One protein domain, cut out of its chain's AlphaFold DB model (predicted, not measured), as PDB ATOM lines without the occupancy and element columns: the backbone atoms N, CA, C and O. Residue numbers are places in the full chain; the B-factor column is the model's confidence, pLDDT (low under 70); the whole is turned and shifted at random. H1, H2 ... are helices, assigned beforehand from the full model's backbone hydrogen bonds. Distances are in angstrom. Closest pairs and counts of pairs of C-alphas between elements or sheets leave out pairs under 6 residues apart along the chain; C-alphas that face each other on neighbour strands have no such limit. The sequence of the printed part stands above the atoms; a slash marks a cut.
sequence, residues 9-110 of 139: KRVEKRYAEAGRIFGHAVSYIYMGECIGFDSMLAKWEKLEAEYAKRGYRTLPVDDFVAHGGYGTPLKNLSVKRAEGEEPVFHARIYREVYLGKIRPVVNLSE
ATOM      1  N   LYS A   9     -26.954  17.856  64.501       93.62
ATOM      2  CA  LYS A   9     -28.109  17.740  63.595       93.62
ATOM      3  C   LYS A   9     -28.688  16.327  63.526       93.62
ATOM      4  O   LYS A   9     -29.897  16.157  63.382       93.62
ATOM      5  N   ARG A  10     -27.847  15.290  63.598       94.88
ATOM      6  CA  ARG A  10     -28.323  13.902  63.561       94.88
ATOM      7  C   ARG A  10     -29.005  13.514  64.868       94.88
ATOM      8  O   ARG A  10     -30.013  12.813  64.815       94.88
ATOM      9  N   VAL A  11     -28.474  13.946  66.012       95.44
ATOM     10  CA  VAL A  11     -29.122  13.711  67.311       95.44
ATOM     11  C   VAL A  11     -30.441  14.457  67.391       95.44
ATOM     12  O   VAL A  11     -31.449  13.837  67.708       95.44
ATOM     13  N   GLU A  12     -30.460  15.728  67.006       96.00
ATOM     14  CA  GLU A  12     -31.669  16.544  66.953       96.00
ATOM     15  C   GLU A  12     -32.763  15.908  66.092       96.00
ATOM     16  O   GLU A  12     -33.881  15.719  66.562       96.00
ATOM     17  N   LYS A  13     -32.434  15.500  64.858       96.19
ATOM     18  CA  LYS A  13     -33.399  14.849  63.963       96.19
ATOM     19  C   LYS A  13     -33.982  13.581  64.588       96.19
ATOM     20  O   LYS A  13     -35.190  13.374  64.536       96.19
ATOM     21  N   ARG A  14     -33.135  12.733  65.180       97.56
ATOM     22  CA  ARG A  14     -33.585  11.488  65.823       97.56
ATOM     23  C   ARG A  14     -34.427  11.771  67.063       97.56
ATOM     24  O   ARG A  14     -35.417  11.076  67.269       97.56
ATOM     25  N   TYR A  15     -34.041  12.762  67.862       98.06
ATOM     26  CA  TYR A  15     -34.786  13.208  69.036       98.06
ATOM     27  C   TYR A  15     -36.181  13.700  68.646       98.06
ATOM     28  O   TYR A  15     -37.168  13.175  69.157       98.06
ATOM     29  N   ALA A  16     -36.265  14.614  67.677       97.00
ATOM     30  CA  ALA A  16     -37.529  15.133  67.171       97.00
ATOM     31  C   ALA A  16     -38.415  14.023  66.587       97.00
ATOM     32  O   ALA A  16     -39.613  13.984  66.845       97.00
ATOM     33  N   GLU A  17     -37.831  13.081  65.841       96.94
ATOM     34  CA  GLU A  17     -38.556  11.936  65.287       96.94
ATOM     35  C   GLU A  17     -39.100  11.001  66.375       96.94
ATOM     36  O   GLU A  17     -40.262  10.602  66.312       96.94
ATOM     37  N   ALA A  18     -38.286  10.655  67.377       98.06
ATOM     38  CA  ALA A  18     -38.720   9.808  68.485       98.06
ATOM     39  C   ALA A  18     -39.813  10.484  69.320       98.06
ATOM     40  O   ALA A  18     -40.822   9.845  69.615       98.06
ATOM     41  N   GLY A  19     -39.645  11.774  69.620       97.31
ATOM     42  CA  GLY A  19     -40.662  12.584  70.280       97.31
ATOM     43  C   GLY A  19     -41.955  12.632  69.468       97.31
ATOM     44  O   GLY A  19     -43.006  12.319  70.006       97.31
ATOM     45  N   ARG A  20     -41.896  12.900  68.155       96.06
ATOM     46  CA  ARG A  20     -43.073  12.910  67.261       96.06
ATOM     47  C   ARG A  20     -43.826  11.580  67.268       96.06
ATOM     48  O   ARG A  20     -45.050  11.583  67.333       96.06
ATOM     49  N   ILE A  21     -43.109  10.459  67.166       96.31
ATOM     50  CA  ILE A  21     -43.710   9.118  67.192       96.31
ATOM     51  C   ILE A  21     -44.425   8.890  68.525       96.31
ATOM     52  O   ILE A  21     -45.575   8.458  68.535       96.31
ATOM     53  N   PHE A  22     -43.768   9.220  69.638       97.38
ATOM     54  CA  PHE A  22     -44.361   9.061  70.959       97.38
ATOM     55  C   PHE A  22     -45.547  10.011  71.184       97.38
ATOM     56  O   PHE A  22     -46.613   9.567  71.592       97.38
ATOM     57  N   GLY A  23     -45.420  11.292  70.833       95.88
ATOM     58  CA  GLY A  23     -46.494  12.284  70.922       95.88
ATOM     59  C   GLY A  23     -47.714  11.923  70.071       95.88
ATOM     60  O   GLY A  23     -48.843  12.107  70.514       95.88
ATOM     61  N   HIS A  24     -47.509  11.328  68.893       94.56
ATOM     62  CA  HIS A  24     -48.605  10.775  68.095       94.56
ATOM     63  C   HIS A  24     -49.282   9.582  68.782       94.56
ATOM     64  O   HIS A  24     -50.490   9.443  68.691       94.56
ATOM     65  N   ALA A  25     -48.556   8.723  69.504       94.88
ATOM     66  CA  ALA A  25     -49.199   7.680  70.309       94.88
ATOM     67  C   ALA A  25     -50.005   8.287  71.477       94.88
ATOM     68  O   ALA A  25     -51.134   7.878  71.733       94.88
ATOM     69  N   VAL A  26     -49.457   9.311  72.142       94.94
ATOM     70  CA  VAL A  26     -50.110  10.022  73.256       94.94
ATOM     71  C   VAL A  26     -51.382  10.763  72.815       94.94
ATOM     72  O   VAL A  26     -52.325  10.850  73.598       94.94
ATOM     73  N   SER A  27     -51.487  11.242  71.568       93.00
ATOM     74  CA  SER A  27     -52.728  11.881  71.090       93.00
ATOM     75  C   SER A  27     -53.935  10.935  71.050       93.00
ATOM     76  O   SER A  27     -55.068  11.405  71.030       93.00
ATOM     77  N   TYR A  28     -53.712   9.617  71.080       91.19
ATOM     78  CA  TYR A  28     -54.769   8.599  71.122       91.19
ATOM     79  C   TYR A  28     -54.878   7.900  72.480       91.19
ATOM     80  O   TYR A  28     -55.502   6.847  72.583       91.19
ATOM     81  N   ILE A  29     -54.313   8.479  73.543       91.88
ATOM     82  CA  ILE A  29     -54.242   7.826  74.858       91.88
ATOM     83  C   ILE A  29     -55.616   7.528  75.481       91.88
ATOM     84  O   ILE A  29     -55.730   6.676  76.356       91.88
ATOM     85  N   TYR A  30     -56.686   8.168  74.998       88.50
ATOM     86  CA  TYR A  30     -58.066   7.838  75.367       88.50
ATOM     87  C   TYR A  30     -58.475   6.406  74.977       88.50
ATOM     88  O   TYR A  30     -59.413   5.862  75.560       88.50
ATOM     89  N   MET A  31     -57.772   5.785  74.026       89.62
ATOM     90  CA  MET A  31     -57.912   4.370  73.654       89.62
ATOM     91  C   MET A  31     -56.991   3.447  74.466       89.62
ATOM     92  O   MET A  31     -56.995   2.236  74.253       89.62
ATOM     93  N   GLY A  32     -56.210   4.007  75.391       90.19
ATOM     94  CA  GLY A  32     -55.208   3.300  76.178       90.19
ATOM     95  C   GLY A  32     -53.825   3.296  75.532       90.19
ATOM     96  O   GLY A  32     -53.586   3.877  74.472       90.19
ATOM     97  N   GLU A  33     -52.888   2.645  76.214       91.88
ATOM     98  CA  GLU A  33     -51.511   2.489  75.750       91.88
ATOM     99  C   GLU A  33     -51.448   1.411  74.663       91.88
ATOM    100  O   GLU A  33     -51.856   0.267  74.863       91.88
ATOM    101  N   CYS A  34     -50.955   1.779  73.482       90.81
ATOM    102  CA  CYS A  34     -50.872   0.859  72.353       90.81
ATOM    103  C   CYS A  34     -49.700  -0.131  72.481       90.81
ATOM    104  O   CYS A  34     -48.771   0.037  73.275       90.81
ATOM    105  N   ILE A  35     -49.698  -1.174  71.649       90.38
ATOM    106  CA  ILE A  35     -48.574  -2.116  71.594       90.38
ATOM    107  C   ILE A  35     -47.286  -1.354  71.254       90.38
ATOM    108  O   ILE A  35     -47.213  -0.623  70.268       90.38
ATOM    109  N   GLY A  36     -46.254  -1.550  72.075       94.00
ATOM    110  CA  GLY A  36     -44.954  -0.904  71.900       94.00
ATOM    111  C   GLY A  36     -44.847   0.495  72.514       94.00
ATOM    112  O   GLY A  36     -43.788   1.111  72.364       94.00
ATOM    113  N   PHE A  37     -45.870   0.978  73.231       95.38
ATOM    114  CA  PHE A  37     -45.861   2.276  73.921       95.38
ATOM    115  C   PHE A  37     -44.609   2.478  74.788       95.38
ATOM    116  O   PHE A  37     -43.881   3.458  74.611       95.38
ATOM    117  N   ASP A  38     -44.267   1.483  75.612       96.44
ATOM    118  CA  ASP A  38     -43.054   1.477  76.440       96.44
ATOM    119  C   ASP A  38     -41.762   1.630  75.639       96.44
ATOM    120  O   ASP A  38     -40.837   2.338  76.046       96.44
ATOM    121  N   SER A  39     -41.683   0.969  74.483       97.50
ATOM    122  CA  SER A  39     -40.489   1.003  73.637       97.50
ATOM    123  C   SER A  39     -40.319   2.361  72.955       97.50
ATOM    124  O   SER A  39     -39.194   2.853  72.822       97.50
ATOM    125  N   MET A  40     -41.430   3.002  72.576       97.94
ATOM    126  CA  MET A  40     -41.437   4.366  72.050       97.94
ATOM    127  C   MET A  40     -40.995   5.361  73.124       97.94
ATOM    128  O   MET A  40     -40.107   6.175  72.858       97.94
ATOM    129  N   LEU A  41     -41.524   5.234  74.346       98.12
ATOM    130  CA  LEU A  41     -41.123   6.055  75.487       98.12
ATOM    131  C   LEU A  41     -39.636   5.878  75.816       98.12
ATOM    132  O   LEU A  41     -38.905   6.858  75.917       98.12
ATOM    133  N   ALA A  42     -39.150   4.637  75.906       98.25
ATOM    134  CA  ALA A  42     -37.739   4.351  76.176       98.25
ATOM    135  C   ALA A  42     -36.806   4.903  75.081       98.25
ATOM    136  O   ALA A  42     -35.715   5.404  75.370       98.25
ATOM    137  N   LYS A  43     -37.227   4.844  73.811       98.44
ATOM    138  CA  LYS A  43     -36.474   5.429  72.694       98.44
ATOM    139  C   LYS A  43     -36.417   6.952  72.792       98.44
ATOM    140  O   LYS A  43     -35.347   7.519  72.552       98.44
ATOM    141  N   TRP A  44     -37.534   7.599  73.121       98.44
ATOM    142  CA  TRP A  44     -37.578   9.042  73.342       98.44
ATOM    143  C   TRP A  44     -36.686   9.442  74.519       98.44
ATOM    144  O   TRP A  44     -35.805  10.276  74.331       98.44
ATOM    145  N   GLU A  45     -36.801   8.764  75.660       98.50
ATOM    146  CA  GLU A  45     -35.988   8.993  76.863       98.50
ATOM    147  C   GLU A  45     -34.481   8.902  76.582       98.50
ATOM    148  O   GLU A  45     -33.704   9.783  76.956       98.50
ATOM    149  N   LYS A  46     -34.049   7.869  75.848       98.25
ATOM    150  CA  LYS A  46     -32.639   7.707  75.467       98.25
ATOM    151  C   LYS A  46     -32.125   8.879  74.624       98.25
ATOM    152  O   LYS A  46     -30.995   9.330  74.808       98.25
ATOM    153  N   LEU A  47     -32.919   9.333  73.657       98.31
ATOM    154  CA  LEU A  47     -32.532  10.427  72.763       98.31
ATOM    155  C   LEU A  47     -32.639  11.790  73.445       98.31
ATOM    156  O   LEU A  47     -31.832  12.662  73.145       98.31
ATOM    157  N   GLU A  48     -33.574  11.950  74.377       98.38
ATOM    158  CA  GLU A  48     -33.684  13.120  75.243       98.38
ATOM    159  C   GLU A  48     -32.414  13.292  76.078       98.38
ATOM    160  O   GLU A  48     -31.831  14.374  76.087       98.38
ATOM    161  N   ALA A  49     -31.915  12.212  76.687       98.06
ATOM    162  CA  ALA A  49     -30.666  12.235  77.442       98.06
ATOM    163  C   ALA A  49     -29.461  12.664  76.586       98.06
ATOM    164  O   ALA A  49     -28.673  13.512  77.001       98.06
ATOM    165  N   GLU A  50     -29.330  12.124  75.373       97.44
ATOM    166  CA  GLU A  50     -28.242  12.486  74.457       97.44
ATOM    167  C   GLU A  50     -28.378  13.929  73.932       97.44
ATOM    168  O   GLU A  50     -27.383  14.646  73.811       97.44
ATOM    169  N   TYR A  51     -29.601  14.384  73.657       97.25
ATOM    170  CA  TYR A  51     -29.877  15.759  73.240       97.25
ATOM    171  C   TYR A  51     -29.553  16.758  74.358       97.25
ATOM    172  O   TYR A  51     -28.847  17.748  74.140       97.25
ATOM    173  N   ALA A  52     -29.965  16.442  75.587       97.12
ATOM    174  CA  ALA A  52     -29.664  17.232  76.768       97.12
ATOM    175  C   ALA A  52     -28.159  17.248  77.075       97.12
ATOM    176  O   ALA A  52     -27.609  18.311  77.372       97.12
ATOM    177  N   LYS A  53     -27.452  16.122  76.943       96.69
ATOM    178  CA  LYS A  53     -25.993  16.040  77.142       96.69
ATOM    179  C   LYS A  53     -25.215  17.008  76.243       96.69
ATOM    180  O   LYS A  53     -24.164  17.500  76.638       96.69
ATOM    181  N   ARG A  54     -25.748  17.339  75.065       95.38
ATOM    182  CA  ARG A  54     -25.165  18.312  74.117       95.38
ATOM    183  C   ARG A  54     -25.502  19.772  74.431       95.38
ATOM    184  O   ARG A  54     -25.167  20.663  73.650       95.38
ATOM    185  N   GLY A  55     -26.172  20.033  75.550       96.69
ATOM    186  CA  GLY A  55     -26.498  21.381  76.011       96.69
ATOM    187  C   GLY A  55     -27.776  21.968  75.414       96.69
ATOM    188  O   GLY A  55     -27.955  23.175  75.487       96.69
ATOM    189  N   TYR A  56     -28.650  21.166  74.798       97.50
ATOM    190  CA  TYR A  56     -29.927  21.652  74.261       97.50
ATOM    191  C   TYR A  56     -31.065  21.553  75.283       97.50
ATOM    192  O   TYR A  56     -31.089  20.638  76.109       97.50
ATOM    193  N   ARG A  57     -32.019  22.482  75.225       97.56
ATOM    194  CA  ARG A  57     -33.295  22.372  75.937       97.56
ATOM    195  C   ARG A  57     -34.112  21.236  75.340       97.56
ATOM    196  O   ARG A  57     -34.196  21.098  74.123       97.56
ATOM    197  N   THR A  58     -34.707  20.427  76.196       97.44
ATOM    198  CA  THR A  58     -35.640  19.368  75.811       97.44
ATOM    199  C   THR A  58     -37.038  19.948  75.637       97.44
ATOM    200  O   THR A  58     -37.372  20.979  76.215       97.44
ATOM    201  N   LEU A  59     -37.856  19.283  74.830       97.06
ATOM    202  CA  LEU A  59     -39.234  19.661  74.566       97.06
ATOM    203  C   LEU A  59     -40.200  18.785  75.375       97.06
ATOM    204  O   LEU A  59     -39.981  17.571  75.475       97.06
ATOM    205  N   PRO A  60     -41.280  19.369  75.914       97.19
ATOM    206  CA  PRO A  60     -42.327  18.626  76.596       97.19
ATOM    207  C   PRO A  60     -43.129  17.753  75.627       97.19
ATOM    208  O   PRO A  60     -43.235  18.045  74.433       97.19
ATOM    209  N   VAL A  61     -43.757  16.699  76.160       96.31
ATOM    210  CA  VAL A  61     -44.637  15.792  75.401       96.31
ATOM    211  C   VAL A  61     -45.735  16.548  74.653       96.31
ATOM    212  O   VAL A  61     -46.063  16.190  73.529       96.31
ATOM    213  N   ASP A  62     -46.240  17.637  75.232       95.38
ATOM    214  CA  ASP A  62     -47.266  18.519  74.680       95.38
ATOM    215  C   ASP A  62     -46.897  19.041  73.287       95.38
ATOM    216  O   ASP A  62     -47.720  19.049  72.372       95.38
ATOM    217  N   ASP A  63     -45.639  19.445  73.109       95.69
ATOM    218  CA  ASP A  63     -45.158  20.000  71.846       95.69
ATOM    219  C   ASP A  63     -45.044  18.891  70.790       95.69
ATOM    220  O   ASP A  63     -45.345  19.101  69.612       95.69
ATOM    221  N   PHE A  64     -44.692  17.674  71.211       96.12
ATOM    222  CA  PHE A  64     -44.700  16.506  70.338       96.12
ATOM    223  C   PHE A  64     -46.102  15.993  70.020       96.12
ATOM    224  O   PHE A  64     -46.303  15.488  68.919       96.12
ATOM    225  N   VAL A  65     -47.071  16.132  70.924       93.88
ATOM    226  CA  VAL A  65     -48.484  15.849  70.642       93.88
ATOM    227  C   VAL A  65     -49.009  16.851  69.615       93.88
ATOM    228  O   VAL A  65     -49.560  16.445  68.593       93.88
ATOM    229  N   ALA A  66     -48.759  18.149  69.815       91.88
ATOM    230  CA  ALA A  66     -49.105  19.197  68.852       91.88
ATOM    231  C   ALA A  66     -48.487  18.931  67.467       91.88
ATOM    232  O   ALA A  66     -49.144  19.105  66.437       91.88
ATOM    233  N   HIS A  67     -47.236  18.469  67.429       90.31
ATOM    234  CA  HIS A  67     -46.534  18.183  66.182       90.31
ATOM    235  C   HIS A  67     -46.944  16.870  65.515       90.31
ATOM    236  O   HIS A  67     -47.277  16.848  64.332       90.31
ATOM    237  N   GLY A  68     -46.896  15.767  66.256       77.81
ATOM    238  CA  GLY A  68     -47.156  14.425  65.752       77.81
ATOM    239  C   GLY A  68     -48.636  14.145  65.528       77.81
ATOM    240  O   GLY A  68     -48.966  13.517  64.530       77.81
ATOM    241  N   GLY A  69     -49.501  14.623  66.426       76.88
ATOM    242  CA  GLY A  69     -50.954  14.445  66.363       76.88
ATOM    243  C   GLY A  69     -51.658  15.457  65.463       76.88
ATOM    244  O   GLY A  69     -52.570  15.090  64.732       76.88
ATOM    245  N   TYR A  70     -51.215  16.718  65.478       78.56
ATOM    246  CA  TYR A  70     -51.945  17.825  64.841       78.56
ATOM    247  C   TYR A  70     -51.150  18.565  63.753       78.56
ATOM    248  O   TYR A  70     -51.621  19.568  63.222       78.56
ATOM    249  N   GLY A  71     -49.940  18.106  63.411       82.88
ATOM    250  CA  GLY A  71     -49.131  18.679  62.329       82.88
ATOM    251  C   GLY A  71     -48.529  20.059  62.622       82.88
ATOM    252  O   GLY A  71     -48.010  20.708  61.714       82.88
ATOM    253  N   THR A  72     -48.567  20.524  63.875       90.81
ATOM    254  CA  THR A  72     -48.014  21.835  64.255       90.81
ATOM    255  C   THR A  72     -46.484  21.814  64.163       90.81
ATOM    256  O   THR A  72     -45.869  20.844  64.596       90.81
ATOM    257  N   PRO A  73     -45.803  22.846  63.642       90.38
ATOM    258  CA  PRO A  73     -44.339  22.876  63.649       90.38
ATOM    259  C   PRO A  73     -43.761  22.803  65.072       90.38
ATOM    260  O   PRO A  73     -44.248  23.492  65.971       90.38
ATOM    261  N   LEU A  74     -42.694  22.016  65.272       91.50
ATOM    262  CA  LEU A  74     -41.956  22.016  66.541       91.50
ATOM    263  C   LEU A  74     -41.286  23.372  66.744       91.50
ATOM    264  O   LEU A  74     -40.430  23.783  65.957       91.50
ATOM    265  N   LYS A  75     -41.667  24.056  67.820       90.50
ATOM    266  CA  LYS A  75     -41.013  25.282  68.276       90.50
ATOM    267  C   LYS A  75     -39.890  24.920  69.245       90.50
ATOM    268  O   LYS A  75     -39.917  23.859  69.857       90.50
ATOM    269  N   ASN A  76     -38.909  25.807  69.385       91.38
ATOM    270  CA  ASN A  76     -37.828  25.700  70.374       91.38
ATOM    271  C   ASN A  76     -36.910  24.467  70.246       91.38
ATOM    272  O   ASN A  76     -36.095  24.213  71.133       91.38
ATOM    273  N   LEU A  77     -36.979  23.730  69.135       93.88
ATOM    274  CA  LEU A  77     -35.931  22.780  68.774       93.88
ATOM    275  C   LEU A  77     -34.625  23.554  68.511       93.88
ATOM    276  O   LEU A  77     -34.645  24.703  68.075       93.88
ATOM    277  N   SER A  78     -33.492  22.926  68.800       94.56
ATOM    278  CA  SER A  78     -32.132  23.478  68.663       94.56
ATOM    279  C   SER A  78     -31.763  24.586  69.652       94.56
ATOM    280  O   SER A  78     -30.662  25.134  69.560       94.56
ATOM    281  N   VAL A  79     -32.623  24.917  70.616       96.62
ATOM    282  CA  VAL A  79     -32.330  25.958  71.611       96.62
ATOM    283  C   VAL A  79     -31.314  25.434  72.624       96.62
ATOM    284  O   VAL A  79     -31.524  24.392  73.242       96.62
ATOM    285  N   LYS A  80     -30.195  26.143  72.801       96.94
ATOM    286  CA  LYS A  80     -29.208  25.833  73.845       96.94
ATOM    287  C   LYS A  80     -29.730  26.259  75.218       96.94
ATOM    288  O   LYS A  80     -30.419  27.269  75.338       96.94
ATOM    289  N   ARG A  81     -29.384  25.480  76.240       96.56
ATOM    290  CA  ARG A  81     -29.576  25.849  77.642       96.56
ATOM    291  C   ARG A  81     -28.679  27.031  77.999       96.56
ATOM    292  O   ARG A  81     -27.576  27.150  77.460       96.56
ATOM    293  N   ALA A  82     -29.158  27.887  78.892       95.94
ATOM    294  CA  ALA A  82     -28.339  28.914  79.516       95.94
ATOM    295  C   ALA A  82     -27.285  28.278  80.441       95.94
ATOM    296  O   ALA A  82     -27.396  27.117  80.843       95.94
ATOM    297  N   GLU A  83     -26.247  29.039  80.781       94.69
ATOM    298  CA  GLU A  83     -25.262  28.601  81.768       94.69
ATOM    299  C   GLU A  83     -25.939  28.367  83.128       94.69
ATOM    300  O   GLU A  83     -26.743  29.182  83.576       94.69
ATOM    301  N   GLY A  84     -25.656  27.221  83.753       94.25
ATOM    302  CA  GLY A  84     -26.294  26.812  85.010       94.25
ATOM    303  C   GLY A  84     -27.753  26.349  84.884       94.25
ATOM    304  O   GLY A  84     -28.357  25.991  85.889       94.25
ATOM    305  N   GLU A  85     -28.335  26.325  83.680       95.75
ATOM    306  CA  GLU A  85     -29.678  25.780  83.475       95.75
ATOM    307  C   GLU A  85     -29.650  24.242  83.495       95.75
ATOM    308  O   GLU A  85     -29.078  23.585  82.613       95.75
ATOM    309  N   GLU A  86     -30.317  23.668  84.498       95.75
ATOM    310  CA  GLU A  86     -30.471  22.223  84.655       95.75
ATOM    311  C   GLU A  86     -31.348  21.614  83.543       95.75
ATOM    312  O   GLU A  86     -32.377  22.187  83.168       95.75
ATOM    313  N   PRO A  87     -30.986  20.437  82.995       95.31
ATOM    314  CA  PRO A  87     -31.806  19.763  82.001       95.31
ATOM    315  C   PRO A  87     -33.106  19.231  82.617       95.31
ATOM    316  O   PRO A  87     -33.109  18.608  83.677       95.31
ATOM    317  N   VAL A  88     -34.213  19.406  81.897       96.62
ATOM    318  CA  VAL A  88     -35.488  18.750  82.206       96.62
ATOM    319  C   VAL A  88     -35.570  17.447  81.407       96.62
ATOM    320  O   VAL A  88     -35.128  17.390  80.268       96.62
ATOM    321  N   PHE A  89     -36.103  16.378  81.999       97.56
ATOM    322  CA  PHE A  89     -36.269  15.088  81.318       97.56
ATOM    323  C   PHE A  89     -37.752  14.730  81.247       97.56
ATOM    324  O   PHE A  89     -38.292  14.078  82.143       97.56
ATOM    325  N   HIS A  90     -38.432  15.189  80.199       98.00
ATOM    326  CA  HIS A  90     -39.877  15.035  80.060       98.00
ATOM    327  C   HIS A  90     -40.290  13.581  79.860       98.00
ATOM    328  O   HIS A  90     -41.355  13.190  80.336       98.00
ATOM    329  N   ALA A  91     -39.455  12.755  79.230       97.94
ATOM    330  CA  ALA A  91     -39.746  11.332  79.095       97.94
ATOM    331  C   ALA A  91     -39.769  10.627  80.461       97.94
ATOM    332  O   ALA A  91     -40.627   9.779  80.710       97.94
ATOM    333  N   ARG A  92     -38.878  11.021  81.382       97.44
ATOM    334  CA  ARG A  92     -38.874  10.507  82.763       97.44
ATOM    335  C   ARG A  92     -40.087  10.979  83.545       97.44
ATOM    336  O   ARG A  92     -40.762  10.152  84.146       97.44
ATOM    337  N   ILE A  93     -40.417  12.270  83.448       97.25
ATOM    338  CA  ILE A  93     -41.646  12.818  84.039       97.25
ATOM    339  C   ILE A  93     -42.856  12.029  83.528       97.25
ATOM    340  O   ILE A  93     -43.692  11.606  84.319       97.25
ATOM    341  N   TYR A  94     -42.934  11.763  82.219       96.81
ATOM    342  CA  TYR A  94     -44.036  10.988  81.659       96.81
ATOM    343  C   TYR A  94     -44.105   9.581  82.257       96.81
ATOM    344  O   TYR A  94     -45.168   9.143  82.701       96.81
ATOM    345  N   ARG A  95     -42.971   8.872  82.283       96.94
ATOM    346  CA  ARG A  95     -42.870   7.522  82.849       96.94
ATOM    347  C   ARG A  95     -43.344   7.483  84.298       96.94
ATOM    348  O   ARG A  95     -44.119   6.611  84.671       96.94
ATOM    349  N   GLU A  96     -42.876   8.421  85.108       96.06
ATOM    350  CA  GLU A  96     -43.164   8.458  86.538       96.06
ATOM    351  C   GLU A  96     -44.604   8.866  86.829       96.06
ATOM    352  O   GLU A  96     -45.204   8.339  87.762       96.06
ATOM    353  N   VAL A  97     -45.178   9.782  86.048       95.00
ATOM    354  CA  VAL A  97     -46.485  10.378  86.354       95.00
ATOM    355  C   VAL A  97     -47.635   9.659  85.649       95.00
ATOM    356  O   VAL A  97     -48.696   9.506  86.253       95.00
ATOM    357  N   TYR A  98     -47.439   9.173  84.422       94.69
ATOM    358  CA  TYR A  98     -48.544   8.774  83.541       94.69
ATOM    359  C   TYR A  98     -48.506   7.328  83.045       94.69
ATOM    360  O   TYR A  98     -49.575   6.754  82.834       94.69
ATOM    361  N   LEU A  99     -47.326   6.731  82.855       94.56
ATOM    362  CA  LEU A  99     -47.218   5.380  82.291       94.56
ATOM    363  C   LEU A  99     -47.957   4.348  83.159       94.56
ATOM    364  O   LEU A  99     -47.727   4.262  84.367       94.56
ATOM    365  N   GLY A 100     -48.861   3.590  82.541       92.81
ATOM    366  CA  GLY A 100     -49.730   2.602  83.178       92.81
ATOM    367  C   GLY A 100     -50.792   3.189  84.117       92.81
ATOM    368  O   GLY A 100     -51.481   2.439  84.806       92.81
ATOM    369  N   LYS A 101     -50.920   4.521  84.194       92.06
ATOM    370  CA  LYS A 101     -51.793   5.222  85.156       92.06
ATOM    371  C   LYS A 101     -53.007   5.878  84.506       92.06
ATOM    372  O   LYS A 101     -53.942   6.260  85.209       92.06
ATOM    373  N   ILE A 102     -53.012   6.006  83.181       89.31
ATOM    374  CA  ILE A 102     -54.127   6.596  82.439       89.31
ATOM    375  C   ILE A 102     -55.174   5.519  82.176       89.31
ATOM    376  O   ILE A 102     -54.888   4.485  81.578       89.31
ATOM    377  N   ARG A 103     -56.407   5.778  82.613       87.75
ATOM    378  CA  ARG A 103     -57.539   4.903  82.307       87.75
ATOM    379  C   ARG A 103     -58.070   5.228  80.908       87.75
ATOM    380  O   ARG A 103     -58.362   6.399  80.657       87.75
ATOM    381  N   PRO A 104     -58.210   4.234  80.015       88.56
ATOM    382  CA  PRO A 104     -58.815   4.461  78.714       88.56
ATOM    383  C   PRO A 104     -60.293   4.822  78.879       88.56
ATOM    384  O   PRO A 104     -60.988   4.278  79.736       88.56
ATOM    385  N   VAL A 105     -60.765   5.730  78.031       89.69
ATOM    386  CA  VAL A 105     -62.193   6.040  77.880       89.69
ATOM    387  C   VAL A 105     -62.870   4.976  77.023       89.69
ATOM    388  O   VAL A 105     -64.034   4.663  77.238       89.69
ATOM    389  N   VAL A 106     -62.132   4.420  76.058       86.06
ATOM    390  CA  VAL A 106     -62.646   3.429  75.113       86.06
ATOM    391  C   VAL A 106     -62.193   2.027  75.516       86.06
ATOM    392  O   VAL A 106     -61.010   1.698  75.442       86.06
ATOM    393  N   ASN A 107     -63.142   1.173  75.884       86.06
ATOM    394  CA  ASN A 107     -62.954  -0.263  76.034       86.06
ATOM    395  C   ASN A 107     -63.182  -0.961  74.685       86.06
ATOM    396  O   ASN A 107     -64.314  -1.261  74.295       86.06
ATOM    397  N   LEU A 108     -62.086  -1.223  73.967       82.12
ATOM    398  CA  LEU A 108     -62.128  -1.883  72.659       82.12
ATOM    399  C   LEU A 108     -62.657  -3.319  72.736       82.12
ATOM    400  O   LEU A 108     -63.346  -3.755  71.818       82.12
ATOM    401  N   SER A 109     -62.391  -4.041  73.827       84.25
ATOM    402  CA  SER A 109     -62.888  -5.410  74.005       84.25
ATOM    403  C   SER A 109     -64.415  -5.455  74.063       84.25
ATOM    404  O   SER A 109     -65.022  -6.353  73.484       84.25
ATOM    405  N   GLU A 110     -65.045  -4.462  74.692       84.94
ATOM    406  CA  GLU A 110     -66.507  -4.353  74.702       84.94
ATOM    407  C   GLU A 110     -67.088  -3.879  73.371       84.94
ATOM    408  O   GLU A 110     -68.158  -4.341  72.982       84.94
TER     409      GLU A 110
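What this domain is: This is residues 9 to 110 of the 139 residues of an uncharacterized protein of Candidatus Niyogibacteria bacterium (UniProt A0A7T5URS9). Two long helices, H1 and H2, run side by side in opposite ways as a helical hairpin, with two short helices packed on it: H3 crosses H1, and H4 crosses H2 at a steep tilt. Two long stretches without a named element, residues 71 to 89 and residues 98 to 110, reach opposite ends of the long axis, Glu 83 at one end and Glu 110 at the other. The printed part has 102 residues with four named helices, in the order H1, H2, H3, H4, and no named strand; the class is all helix, with 53 residues in the helices. The whole is compact, with a radius of gyration of the C-alphas of 14.1 A, yet elongated in outline, with spans of 52 by 27 by 18 A.

How they stand to each other: H1, residues 9 to 26, and H2, residues 37 to 53, form a helical hairpin and touch, their closest C-alphas being those of Ala 18 and Trp 44, 5.0 A apart. They run opposite ways at a shallow tilt of 33 degrees, only just short of steep. H3, residues 61 to 70, touches H1, about perpendicular to it at 77 degrees; the closest C-alphas are those of Gly 23 and Val 65, 4.1 A apart. H4, residues 90 to 97, touches H2 with residues 41 to 48 of H2 alone, and the C-alphas of Glu 45 and Ala 91 come closest, at 5.0 A. H2 and H4 run opposite ways at a steep tilt of 46 degrees. H3 and H4 only just touch, with 3 pairs of C-alphas within 8 A, the closest being those of Val 61 and His 90 at 6.7 A; they are about perpendicular, at 76 degrees. H1 and H4 are apart, and so are H2 and H3. The helix packing is mostly crossed, with 1 of the 4 touching pairs at a shallow tilt. In H1, H2, H3 and H4 every O i to N i+4 pair is within hydrogen-bond range.

Where its parts are: H1 begins at C-alpha 9, at (-28.109, 17.740, 63.595), and measures 25.2 A from first to last C-alpha over residues 9 to 26. H2 measures 24.4 A from residue 37 to residue 53, where its C-alpha is at (-25.993, 16.040, 77.142). H3 takes residues 61 to 70, and H4 residues 90 to 97, ending at C-alpha 97, at (-46.485, 10.378, 86.354).

The domain as a whole: The two C-alphas farthest apart are those of Glu 83 and Glu 110, at 53.3 A. The printed part has no cut. The link from H3 to H4 is long, with 19 residues; those from H1 to H2 and from H2 to H3 are short. The mean pLDDT of the printed part is 94.0, and no printed residue is under 70.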